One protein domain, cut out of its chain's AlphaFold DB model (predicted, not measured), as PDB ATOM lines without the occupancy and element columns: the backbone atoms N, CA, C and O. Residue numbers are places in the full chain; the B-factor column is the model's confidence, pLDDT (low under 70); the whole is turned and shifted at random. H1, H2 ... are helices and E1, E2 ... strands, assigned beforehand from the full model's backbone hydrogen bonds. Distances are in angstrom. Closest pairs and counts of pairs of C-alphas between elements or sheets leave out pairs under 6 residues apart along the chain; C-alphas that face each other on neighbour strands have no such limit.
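AT A GLANCE: This is residues 4 to 84 of the 84 residues of an uncharacterized protein of Leptospirillum ferrodiazotrophum (UniProt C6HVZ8). A small curled sheet of four strands, like part of a barrel, stands between two helices at opposite ends of the long axis. H1 lies across the sheet over E1, while H2 comes near E3 and sticks out with its residues 77 to 83. The printed part has 81 residues, with elements in the order H1, E1, E2, E3, E4, H2; the sheet's order is E2, E1, E3, E4, antiparallel throughout, and the class is mixed, helices and strands. It is compact, with a radius of gyration of the C-alphas of 12.9 A, and only just elongated, spanning 38 by 25 by 22 A.

IN THESE COORDINATES: Start with E3, residues 45 to 51, which runs 18.4 A from C-alpha 45 at (160.994, 141.999, 169.149). E1 is residues 18 to 20, E2 residues 27 to 29 and E4 residues 57 to 60. Find H1, residues 4 to 13, 14.1 A long, from C-alpha 4 at (151.488, 152.433, 167.700). H2, residues 69 to 83, runs 21.5 A to C-alpha 83 at (181.133, 136.955, 158.585).

HOW THE PARTS SIT: In E3, pairing is staggered: residues 45 to 47 pair with E1, where N 45 and O 20 are 2.8 A apart, and residues 48 to 51 with E4, where N 50 and O 58 are 2.8 A apart. E3 and E4 form a hairpin, as do E1 and E2, with N 19 and O 28 at 2.9 A. H1 is on the sheet at a height of 9.1 A, at 84 degrees to E1 on the local plane; their closest C-alphas, of Leu 11 and Gly 18, are 6.7 A apart. H2 is only just not on the sheet, with 4 pairs of C-alphas within 10 A; its closest C-alpha pair with E3 is Ile 50 and Ile 72, 7.2 A. H1 and H2 are apart. In both helices every O i to N i+4 pair is within hydrogen-bond range.

THE WHOLE: The two farthest C-alphas, of Thr 5 and Gly 84, are 40.6 A apart. The printed part has no cut; look between E2 and E3 for the long link, residues 30 to 44. Residues 36 to 38 and 84 have pLDDT under 70.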
ATOM      1  N   ARG A   4     150.170 151.803 167.624       90.56
ATOM      2  CA  ARG A   4     151.488 152.433 167.700       90.56
ATOM      3  C   ARG A   4     151.753 153.010 169.091       90.56
ATOM      4  O   ARG A   4     152.816 152.769 169.650       90.56
ATOM      5  N   THR A   5     150.788 153.724 169.662       92.69
ATOM      6  CA  THR A   5     150.871 154.314 171.004       92.69
ATOM      7  C   THR A   5     150.986 153.231 172.072       92.69
ATOM      8  O   THR A   5     151.817 153.355 172.960       92.69
ATOM      9  N   ILE A   6     150.198 152.153 171.978       94.62
ATOM     10  CA  ILE A   6     150.260 151.022 172.922       94.62
ATOM     11  C   ILE A   6     151.667 150.419 172.949       94.62
ATOM     12  O   ILE A   6     152.248 150.254 174.021       94.62
ATOM     13  N   VAL A   7     152.219 150.116 171.773       94.12
ATOM     14  CA  VAL A   7     153.545 149.503 171.658       94.12
ATOM     15  C   VAL A   7     154.628 150.481 172.110       94.12
ATOM     16  O   VAL A   7     155.485 150.099 172.900       94.12
ATOM     17  N   ALA A   8     154.567 151.747 171.686       95.00
ATOM     18  CA  ALA A   8     155.529 152.767 172.102       95.00
ATOM     19  C   ALA A   8     155.560 152.930 173.628       95.00
ATOM     20  O   ALA A   8     156.640 152.919 174.212       95.00
ATOM     21  N   SER A   9     154.394 152.998 174.280       96.25
ATOM     22  CA  SER A   9     154.309 153.093 175.741       96.25
ATOM     23  C   SER A   9     154.890 151.868 176.446       96.25
ATOM     24  O   SER A   9     155.555 152.025 177.464       96.25
ATOM     25  N   TYR A  10     154.673 150.657 175.920       96.94
ATOM     26  CA  TYR A  10     155.294 149.449 176.469       96.94
ATOM     27  C   TYR A  10     156.822 149.501 176.338       96.94
ATOM     28  O   TYR A  10     157.537 149.300 177.317       96.94
ATOM     29  N   LEU A  11     157.331 149.807 175.142       97.12
ATOM     30  CA  LEU A  11     158.770 149.861 174.883       97.12
ATOM     31  C   LEU A  11     159.463 150.899 175.767       97.12
ATOM     32  O   LEU A  11     160.455 150.577 176.413       97.12
ATOM     33  N   GLU A  12     158.904 152.107 175.848       97.25
ATOM     34  CA  GLU A  12     159.439 153.190 176.673       97.25
ATOM     35  C   GLU A  12     159.420 152.829 178.163       97.25
ATOM     36  O   GLU A  12     160.439 152.967 178.839       97.25
ATOM     37  N   TYR A  13     158.301 152.293 178.667       98.00
ATOM     38  CA  TYR A  13     158.180 151.867 180.065       98.00
ATOM     39  C   TYR A  13     159.219 150.803 180.447       98.00
ATOM     40  O   TYR A  13     159.738 150.809 181.563       98.00
ATOM     41  N   HIS A  14     159.553 149.909 179.513       97.50
ATOM     42  CA  HIS A  14     160.546 148.854 179.706       97.50
ATOM     43  C   HIS A  14     161.974 149.246 179.274       97.50
ATOM     44  O   HIS A  14     162.894 148.440 179.404       97.50
ATOM     45  N   GLY A  15     162.193 150.480 178.810       97.19
ATOM     46  CA  GLY A  15     163.519 151.011 178.482       97.19
ATOM     47  C   GLY A  15     164.102 150.549 177.142       97.19
ATOM     48  O   GLY A  15     165.316 150.667 176.948       97.19
ATOM     49  N   PHE A  16     163.273 150.042 176.232       97.94
ATOM     50  CA  PHE A  16     163.657 149.683 174.866       97.94
ATOM     51  C   PHE A  16     163.645 150.904 173.940       97.94
ATOM     52  O   PHE A  16     162.895 151.856 174.148       97.94
ATOM     53  N   ASP A  17     164.468 150.867 172.893       97.12
ATOM     54  CA  ASP A  17     164.609 151.979 171.944       97.12
ATOM     55  C   ASP A  17     163.719 151.824 170.701       97.12
ATOM     56  O   ASP A  17     163.573 152.774 169.925       97.12
ATOM     57  N   GLY A  18     163.136 150.640 170.494       95.00
ATOM     58  CA  GLY A  18     162.391 150.326 169.285       95.00
ATOM     59  C   GLY A  18     162.013 148.854 169.146       95.00
ATOM     60  O   GLY A  18     161.935 148.113 170.129       95.00
ATOM     61  N   LEU A  19     161.778 148.450 167.897       94.62
ATOM     62  CA  LEU A  19     161.586 147.063 167.485       94.62
ATOM     63  C   LEU A  19     162.633 146.669 166.442       94.62
ATOM     64  O   LEU A  19     163.098 147.508 165.672       94.62
ATOM     65  N   CYS A  20     162.968 145.386 166.381       93.44
ATOM     66  CA  CYS A  20     163.659 144.790 165.238       93.44
ATOM     67  C   CYS A  20     163.031 143.446 164.872       93.44
ATOM     68  O   CYS A  20     162.427 142.777 165.715       93.44
ATOM     69  N   HIS A  21     163.168 143.041 163.616       91.81
ATOM     70  CA  HIS A  21     162.836 141.685 163.201       91.81
ATOM     71  C   HIS A  21     164.057 140.775 163.420       91.81
ATOM     72  O   HIS A  21     165.164 141.176 163.073       91.81
ATOM     73  N   PRO A  22     163.907 139.568 163.993       88.69
ATOM     74  CA  PRO A  22     165.053 138.721 164.340       88.69
ATOM     75  C   PRO A  22     165.799 138.168 163.118       88.69
ATOM     76  O   PRO A  22     167.012 137.994 163.178       88.69
ATOM     77  N   ASP A  23     165.088 137.919 162.016       87.25
ATOM     78  CA  ASP A  23     165.659 137.267 160.827       87.25
ATOM     79  C   ASP A  23     165.906 138.224 159.645       87.25
ATOM     80  O   ASP A  23     166.279 137.784 158.559       87.25
ATOM     81  N   THR A  24     165.680 139.532 159.818       85.19
ATOM     82  CA  THR A  24     165.936 140.535 158.768       85.19
ATOM     83  C   THR A  24     166.689 141.727 159.346       85.19
ATOM     84  O   THR A  24     166.731 141.921 160.554       85.19
ATOM     85  N   GLU A  25     167.264 142.570 158.490       82.81
ATOM     86  CA  GLU A  25     167.954 143.799 158.918       82.81
ATOM     87  C   GLU A  25     166.979 144.940 159.281       82.81
ATOM     88  O   GLU A  25     167.377 146.096 159.430       82.81
ATOM     89  N   CYS A  26     165.682 144.643 159.409       88.38
ATOM     90  CA  CYS A  26     164.657 145.634 159.697       88.38
ATOM     91  C   CYS A  26     164.649 146.031 161.180       88.38
ATOM     92  O   CYS A  26     164.518 145.189 162.073       88.38
ATOM     93  N   GLY A  27     164.691 147.338 161.435       91.06
ATOM     94  CA  GLY A  27     164.495 147.923 162.754       91.06
ATOM     95  C   GLY A  27     163.863 149.306 162.665       91.06
ATOM     96  O   GLY A  27     164.070 150.027 161.691       91.06
ATOM     97  N   CYS A  28     163.080 149.670 163.677       92.25
ATOM     98  CA  CYS A  28     162.481 150.997 163.807       92.25
ATOM     99  C   CYS A  28     162.584 151.476 165.253       92.25
ATOM    100  O   CYS A  28     162.483 150.677 166.185       92.25
ATOM    101  N   GLY A  29     162.782 152.777 165.444       93.44
ATOM    102  CA  GLY A  29     162.795 153.409 166.757       93.44
ATOM    103  C   GLY A  29     161.406 153.870 167.192       93.44
ATOM    104  O   GLY A  29     160.426 153.757 166.464       93.44
ATOM    105  N   LEU A  30     161.298 154.461 168.383       93.75
ATOM    106  CA  LEU A  30     160.020 155.005 168.881       93.75
ATOM    107  C   LEU A  30     159.416 156.094 167.957       93.75
ATOM    108  O   LEU A  30     158.193 156.191 167.799       93.75
ATOM    109  N   SER A  31     160.260 156.903 167.304       90.12
ATOM    110  CA  SER A  31     159.849 158.018 166.429       90.12
ATOM    111  C   SER A  31     159.247 157.584 165.092       90.12
ATOM    112  O   SER A  31     158.424 158.302 164.522       90.12
ATOM    113  N   ASP A  32     159.630 156.411 164.611       88.94
ATOM    114  CA  ASP A  32     159.233 155.798 163.343       88.94
ATOM    115  C   ASP A  32     158.701 154.374 163.568       88.94
ATOM    116  O   ASP A  32     158.737 153.537 162.674       88.94
ATOM    117  N   LEU A  33     158.193 154.106 164.777       89.56
ATOM    118  CA  LEU A  33     157.695 152.805 165.203       89.56
ATOM    119  C   LEU A  33     156.538 152.365 164.313       89.56
ATOM    120  O   LEU A  33     155.555 153.103 164.178       89.56
ATOM    121  N   ILE A  34     156.628 151.151 163.763       83.06
ATOM    122  CA  ILE A  34     155.676 150.672 162.746       83.06
ATOM    123  C   ILE A  34     155.710 151.594 161.504       83.06
ATOM    124  O   ILE A  34     154.682 151.929 160.918       83.06
ATOM    125  N   GLY A  35     156.905 152.089 161.168       74.19
ATOM    126  CA  GLY A  35     157.191 152.960 160.031       74.19
ATOM    127  C   GLY A  35     157.169 152.215 158.689       74.19
ATOM    128  O   GLY A  35     156.556 151.158 158.590       74.19
ATOM    129  N   PRO A  36     157.824 152.737 157.633       64.06
ATOM    130  CA  PRO A  36     157.639 152.302 156.241       64.06
ATOM    131  C   PRO A  36     158.201 150.910 155.897       64.06
ATOM    132  O   PRO A  36     158.317 150.581 154.717       64.06
ATOM    133  N   CYS A  37     158.535 150.082 156.891       62.31
ATOM    134  CA  CYS A  37     158.637 148.641 156.677       62.31
ATOM    135  C   CYS A  37     157.275 148.090 156.204       62.31
ATOM    136  O   CYS A  37     156.293 148.828 156.109       62.31
ATOM    137  N   GLU A  38     157.165 146.791 155.929       67.75
ATOM    138  CA  GLU A  38     155.891 146.140 155.558       67.75
ATOM    139  C   GLU A  38     154.829 146.145 156.695       67.75
ATOM    140  O   GLU A  38     153.949 145.289 156.756       67.75
ATOM    141  N   GLY A  39     154.896 147.113 157.614       71.50
ATOM    142  CA  GLY A  39     154.214 147.143 158.896       71.50
ATOM    143  C   GLY A  39     154.995 146.398 159.975       71.50
ATOM    144  O   GLY A  39     156.053 145.816 159.735       71.50
ATOM    145  N   ALA A  40     154.466 146.430 161.197       76.44
ATOM    146  CA  ALA A  40     154.963 145.586 162.273       76.44
ATOM    147  C   ALA A  40     154.662 144.132 161.909       76.44
ATOM    148  O   ALA A  40     153.497 143.756 161.758       76.44
ATOM    149  N   GLN A  41     155.712 143.336 161.761       85.50
ATOM    150  CA  GLN A  41     155.602 141.901 161.533       85.50
ATOM    151  C   GLN A  41     155.320 141.197 162.870       85.50
ATOM    152  O   GLN A  41     155.610 141.723 163.948       85.50
ATOM    153  N   SER A  42     154.685 140.024 162.814       88.38
ATOM    154  CA  SER A  42     154.177 139.310 164.001       88.38
ATOM    155  C   SER A  42     155.255 138.875 165.000       88.38
ATOM    156  O   SER A  42     154.944 138.538 166.137       88.38
ATOM    157  N   ASP A  43     156.505 138.860 164.567       91.31
ATOM    158  CA  ASP A  43     157.698 138.384 165.257       91.31
ATOM    159  C   ASP A  43     158.725 139.493 165.530       91.31
ATOM    160  O   ASP A  43     159.816 139.205 166.029       91.31
ATOM    161  N   CYS A  44     158.373 140.762 165.287       92.38
ATOM    162  CA  CYS A  44     159.159 141.894 165.763       92.38
ATOM    163  C   CYS A  44     159.362 141.812 167.286       92.38
ATOM    164  O   CYS A  44     158.423 141.575 168.050       92.38
ATOM    165  N   ARG A  45     160.593 142.058 167.738       95.00
ATOM    166  CA  ARG A  45     160.994 141.999 169.149       95.00
ATOM    167  C   ARG A  45     161.425 143.374 169.656       95.00
ATOM    168  O   ARG A  45     161.966 144.148 168.864       95.00
ATOM    169  N   PRO A  46     161.225 143.679 170.953       96.44
ATOM    170  CA  PRO A  46     161.822 144.852 171.585       96.44
ATOM    171  C   PRO A  46     163.333 144.880 171.371       96.44
ATOM    172  O   PRO A  46     163.990 143.846 171.491       96.44
ATOM    173  N   SER A  47     163.870 146.050 171.046       95.94
ATOM    174  CA  SER A  47     165.269 146.187 170.658       95.94
ATOM    175  C   SER A  47     165.955 147.378 171.319       95.94
ATOM    176  O   SER A  47     165.324 148.361 171.729       95.94
ATOM    177  N   TYR A  48     167.280 147.287 171.401       97.06
ATOM    178  CA  TYR A  48     168.156 148.395 171.764       97.06
ATOM    179  C   TYR A  48     168.794 148.991 170.518       97.06
ATOM    180  O   TYR A  48     169.177 148.274 169.590       97.06
ATOM    181  N   ARG A  49     168.932 150.316 170.522       94.94
ATOM    182  CA  ARG A  49     169.584 151.066 169.454       94.94
ATOM    183  C   ARG A  49     171.081 151.125 169.719       94.94
ATOM    184  O   ARG A  49     171.520 151.678 170.727       94.94
ATOM    185  N   ILE A  50     171.861 150.615 168.778       93.00
ATOM    186  CA  ILE A  50     173.317 150.543 168.836       93.00
ATOM    187  C   ILE A  50     173.912 151.439 167.743       93.00
ATOM    188  O   ILE A  50     173.502 151.339 166.585       93.00
ATOM    189  N   PRO A  51     174.880 152.311 168.071       89.50
ATOM    190  CA  PRO A  51     175.560 153.120 167.069       89.50
ATOM    191  C   PRO A  51     176.489 152.265 166.198       89.50
ATOM    192  O   PRO A  51     177.252 151.432 166.697       89.50
ATOM    193  N   LEU A  52     176.457 152.517 164.892       85.38
ATOM    194  CA  LEU A  52     177.421 152.007 163.922       85.38
ATOM    195  C   LEU A  52     178.588 152.992 163.761       85.38
ATOM    196  O   LEU A  52     178.466 154.192 164.012       85.38
ATOM    197  N   ARG A  53     179.746 152.496 163.297       79.38
ATOM    198  CA  ARG A  53     180.955 153.327 163.098       79.38
ATOM    199  C   ARG A  53     180.768 154.434 162.052       79.38
ATOM    200  O   ARG A  53     181.484 155.429 162.093       79.38
ATOM    201  N   ASN A  54     179.837 154.254 161.119       82.75
ATOM    202  CA  ASN A  54     179.515 155.206 160.054       82.75
ATOM    203  C   ASN A  54     178.492 156.280 160.485       82.75
ATOM    204  O   ASN A  54     178.112 157.107 159.662       82.75
ATOM    205  N   GLY A  55     178.056 156.282 161.752       81.12
ATOM    206  CA  GLY A  55     177.057 157.220 162.269       81.12
ATOM    207  C   GLY A  55     175.606 156.788 162.047       81.12
ATOM    208  O   GLY A  55     174.701 157.479 162.510       81.12
ATOM    209  N   GLU A  56     175.372 155.650 161.389       86.44
ATOM    210  CA  GLU A  56     174.055 155.018 161.340       86.44
ATOM    211  C   GLU A  56     173.749 154.294 162.658       86.44
ATOM    212  O   GLU A  56     174.586 154.181 163.560       86.44
ATOM    213  N   THR A  57     172.524 153.797 162.790       88.25
ATOM    214  CA  THR A  57     172.091 153.049 163.971       88.25
ATOM    215  C   THR A  57     171.518 151.706 163.573       88.25
ATOM    216  O   THR A  57     170.744 151.620 162.625       88.25
ATOM    217  N   PHE A  58     171.851 150.685 164.349       90.56
ATOM    218  CA  PHE A  58     171.320 149.339 164.228       90.56
ATOM    219  C   PHE A  58     170.426 149.021 165.428       90.56
ATOM    220  O   PHE A  58     170.701 149.478 166.537       90.56
ATOM    221  N   PHE A  59     169.372 148.236 165.227       92.94
ATOM    222  CA  PHE A  59     168.497 147.779 166.305       92.94
ATOM    223  C   PHE A  59     168.660 146.274 166.483       92.94
ATOM    224  O   PHE A  59     168.561 145.531 165.512       92.94
ATOM    225  N   THR A  60     168.882 145.825 167.716       93.31
ATOM    226  CA  THR A  60     169.016 144.393 168.022       93.31
ATOM    227  C   THR A  60     168.280 144.005 169.295       93.31
ATOM    228  O   THR A  60     168.202 144.785 170.247       93.31
ATOM    229  N   ALA A  61     167.755 142.781 169.292       94.69
ATOM    230  CA  ALA A  61     167.135 142.113 170.429       94.69
ATOM    231  C   ALA A  61     168.076 141.080 171.084       94.69
ATOM    232  O   ALA A  61     167.631 140.275 171.899       94.69
ATOM    233  N   ASP A  62     169.366 141.083 170.730       94.00
ATOM    234  CA  ASP A  62     170.355 140.118 171.235       94.00
ATOM    235  C   ASP A  62     170.797 140.387 172.681       94.00
ATOM    236  O   ASP A  62     171.518 139.580 173.270       94.00
ATOM    237  N   PHE A  63     170.368 141.508 173.262       94.06
ATOM    238  CA  PHE A  63     170.644 141.861 174.648       94.06
ATOM    239  C   PHE A  63     169.369 141.770 175.489       94.06
ATOM    240  O   PHE A  63     168.313 142.262 175.098       94.06
ATOM    241  N   ASP A  64     169.489 141.180 176.676       93.88
ATOM    242  CA  ASP A  64     168.438 141.112 177.700       93.88
ATOM    243  C   ASP A  64     168.400 142.359 178.605       93.88
ATOM    244  O   ASP A  64     167.497 142.517 179.428       93.88
ATOM    245  N   HIS A  65     169.369 143.258 178.438       94.88
ATOM    246  CA  HIS A  65     169.485 144.537 179.122       94.88
ATOM    247  C   HIS A  65     170.097 145.586 178.190       94.88
ATOM    248  O   HIS A  65     170.658 145.258 177.146       94.88
ATOM    249  N   ARG A  66     170.012 146.870 178.561       95.19
ATOM    250  CA  ARG A  66     170.625 147.942 177.766       95.19
ATOM    251  C   ARG A  66     172.144 147.740 177.730       95.19
ATOM    252  O   ARG A  66     172.765 147.870 178.787       95.19
ATOM    253  N   PRO A  67     172.740 147.482 176.556       95.44
ATOM    254  CA  PRO A  67     174.146 147.134 176.488       95.44
ATOM    255  C   PRO A  67     175.034 148.337 176.797       95.44
ATOM    256  O   PRO A  67     174.739 149.481 176.433       95.44
ATOM    257  N   THR A  68     176.158 148.061 177.441       95.75
ATOM    258  CA  THR A  68     177.241 149.021 177.647       95.75
ATOM    259  C   THR A  68     178.072 149.211 176.375       95.75
ATOM    260  O   THR A  68     178.058 148.391 175.457       95.75
ATOM    261  N   GLU A  69     178.880 150.275 176.320       92.69
ATOM    262  CA  GLU A  69     179.811 150.499 175.202       92.69
ATOM    263  C   GLU A  69     180.821 149.353 175.017       92.69
ATOM    264  O   GLU A  69     181.259 149.080 173.897       92.69
ATOM    265  N   ALA A  70     181.211 148.687 176.109       94.56
ATOM    266  CA  ALA A  70     182.111 147.540 176.063       94.56
ATOM    267  C   ALA A  70     181.428 146.329 175.411       94.56
ATOM    268  O   ALA A  70     181.993 145.727 174.501       94.56
ATOM    269  N   GLU A  71     180.187 146.032 175.796       95.25
ATOM    270  CA  GLU A  71     179.410 144.928 175.224       95.25
ATOM    271  C   GLU A  71     179.073 145.161 173.751       95.25
ATOM    272  O   GLU A  71     179.166 144.238 172.945       95.25
ATOM    273  N   ILE A  72     178.768 146.406 173.371       93.50
ATOM    274  CA  ILE A  72     178.585 146.797 171.967       93.50
ATOM    275  C   ILE A  72     179.861 146.525 171.158       93.50
ATOM    276  O   ILE A  72     179.804 146.004 170.044       93.50
ATOM    277  N   ARG A  73     181.031 146.867 171.706       91.94
ATOM    278  CA  ARG A  73     182.319 146.632 171.038       91.94
ATOM    279  C   ARG A  73     182.583 145.141 170.836       91.94
ATOM    280  O   ARG A  73     182.996 144.743 169.747       91.94
ATOM    281  N   ASP A  74     182.321 144.336 171.860       93.44
ATOM    282  CA  ASP A  74     182.486 142.883 171.802       93.44
ATOM    283  C   ASP A  74     181.493 142.232 170.834       93.44
ATOM    284  O   ASP A  74     181.850 141.301 170.112       93.44
ATOM    285  N   TYR A  75     180.263 142.743 170.772       90.50
ATOM    286  CA  TYR A  75     179.244 142.315 169.818       90.50
ATOM    287  C   TYR A  75     179.701 142.509 168.369       90.50
ATOM    288  O   TYR A  75     179.673 141.560 167.584       90.50
ATOM    289  N   TRP A  76     180.217 143.695 168.027       89.38
ATOM    290  CA  TRP A  76     180.728 143.956 166.678       89.38
ATOM    291  C   TRP A  76     181.917 143.072 166.316       89.38
ATOM    292  O   TRP A  76     181.970 142.552 165.205       89.38
ATOM    293  N   LYS A  77     182.829 142.831 167.264       90.94
ATOM    294  CA  LYS A  77     183.964 141.930 167.046       90.94
ATOM    295  C   LYS A  77     183.504 140.507 166.703       90.94
ATOM    296  O   LYS A  77     183.994 139.919 165.746       90.94
ATOM    297  N   LYS A  78     182.527 139.971 167.446       89.12
ATOM    298  CA  LYS A  78     181.965 138.632 167.191       89.12
ATOM    299  C   LYS A  78     181.254 138.542 165.840       89.12
ATOM    300  O   LYS A  78     181.316 137.505 165.187       89.12
ATOM    301  N   LEU A  79     180.567 139.605 165.421       84.62
ATOM    302  CA  LEU A  79     179.925 139.656 164.105       84.62
ATOM    303  C   LEU A  79     180.942 139.670 162.962       84.62
ATOM    304  O   LEU A  79     180.745 138.956 161.982       84.62
ATOM    305  N   GLU A  80     182.024 140.441 163.095       86.44
ATOM    306  CA  GLU A  80     183.130 140.455 162.130       86.44
ATOM    307  C   GLU A  80     183.767 139.055 162.006       86.44
ATOM    308  O   GLU A  80     183.968 138.576 160.895       86.44
ATOM    309  N   GLU A  81     183.996 138.362 163.127       88.69
ATOM    310  CA  GLU A  81     184.527 136.985 163.157       88.69
ATOM    311  C   GLU A  81     183.578 135.945 162.535       88.69
ATOM    312  O   GLU A  81     184.035 134.934 162.014       88.69
ATOM    313  N   ARG A  82     182.258 136.166 162.592       81.25
ATOM    314  CA  ARG A  82     181.251 135.250 162.030       81.25
ATOM    315  C   ARG A  82     181.068 135.407 160.517       81.25
ATOM    316  O   ARG A  82     180.621 134.467 159.868       81.25
ATOM    317  N   ASN A  83     181.368 136.590 159.985       75.25
ATOM    318  CA  ASN A  83     181.133 136.955 158.585       75.25
ATOM    319  C   ASN A  83     182.413 136.964 157.722       75.25
ATOM    320  O   ASN A  83     182.319 137.247 156.527       75.25
ATOM    321  N   GLY A  84     183.583 136.706 158.317       64.00
ATOM    322  CA  GLY A  84     184.877 136.563 157.633       64.00
ATOM    323  C   GLY A  84     185.255 135.108 157.398       64.00
ATOM    324  O   GLY A  84     185.861 134.841 156.336       64.00
TER     325      GLY A  84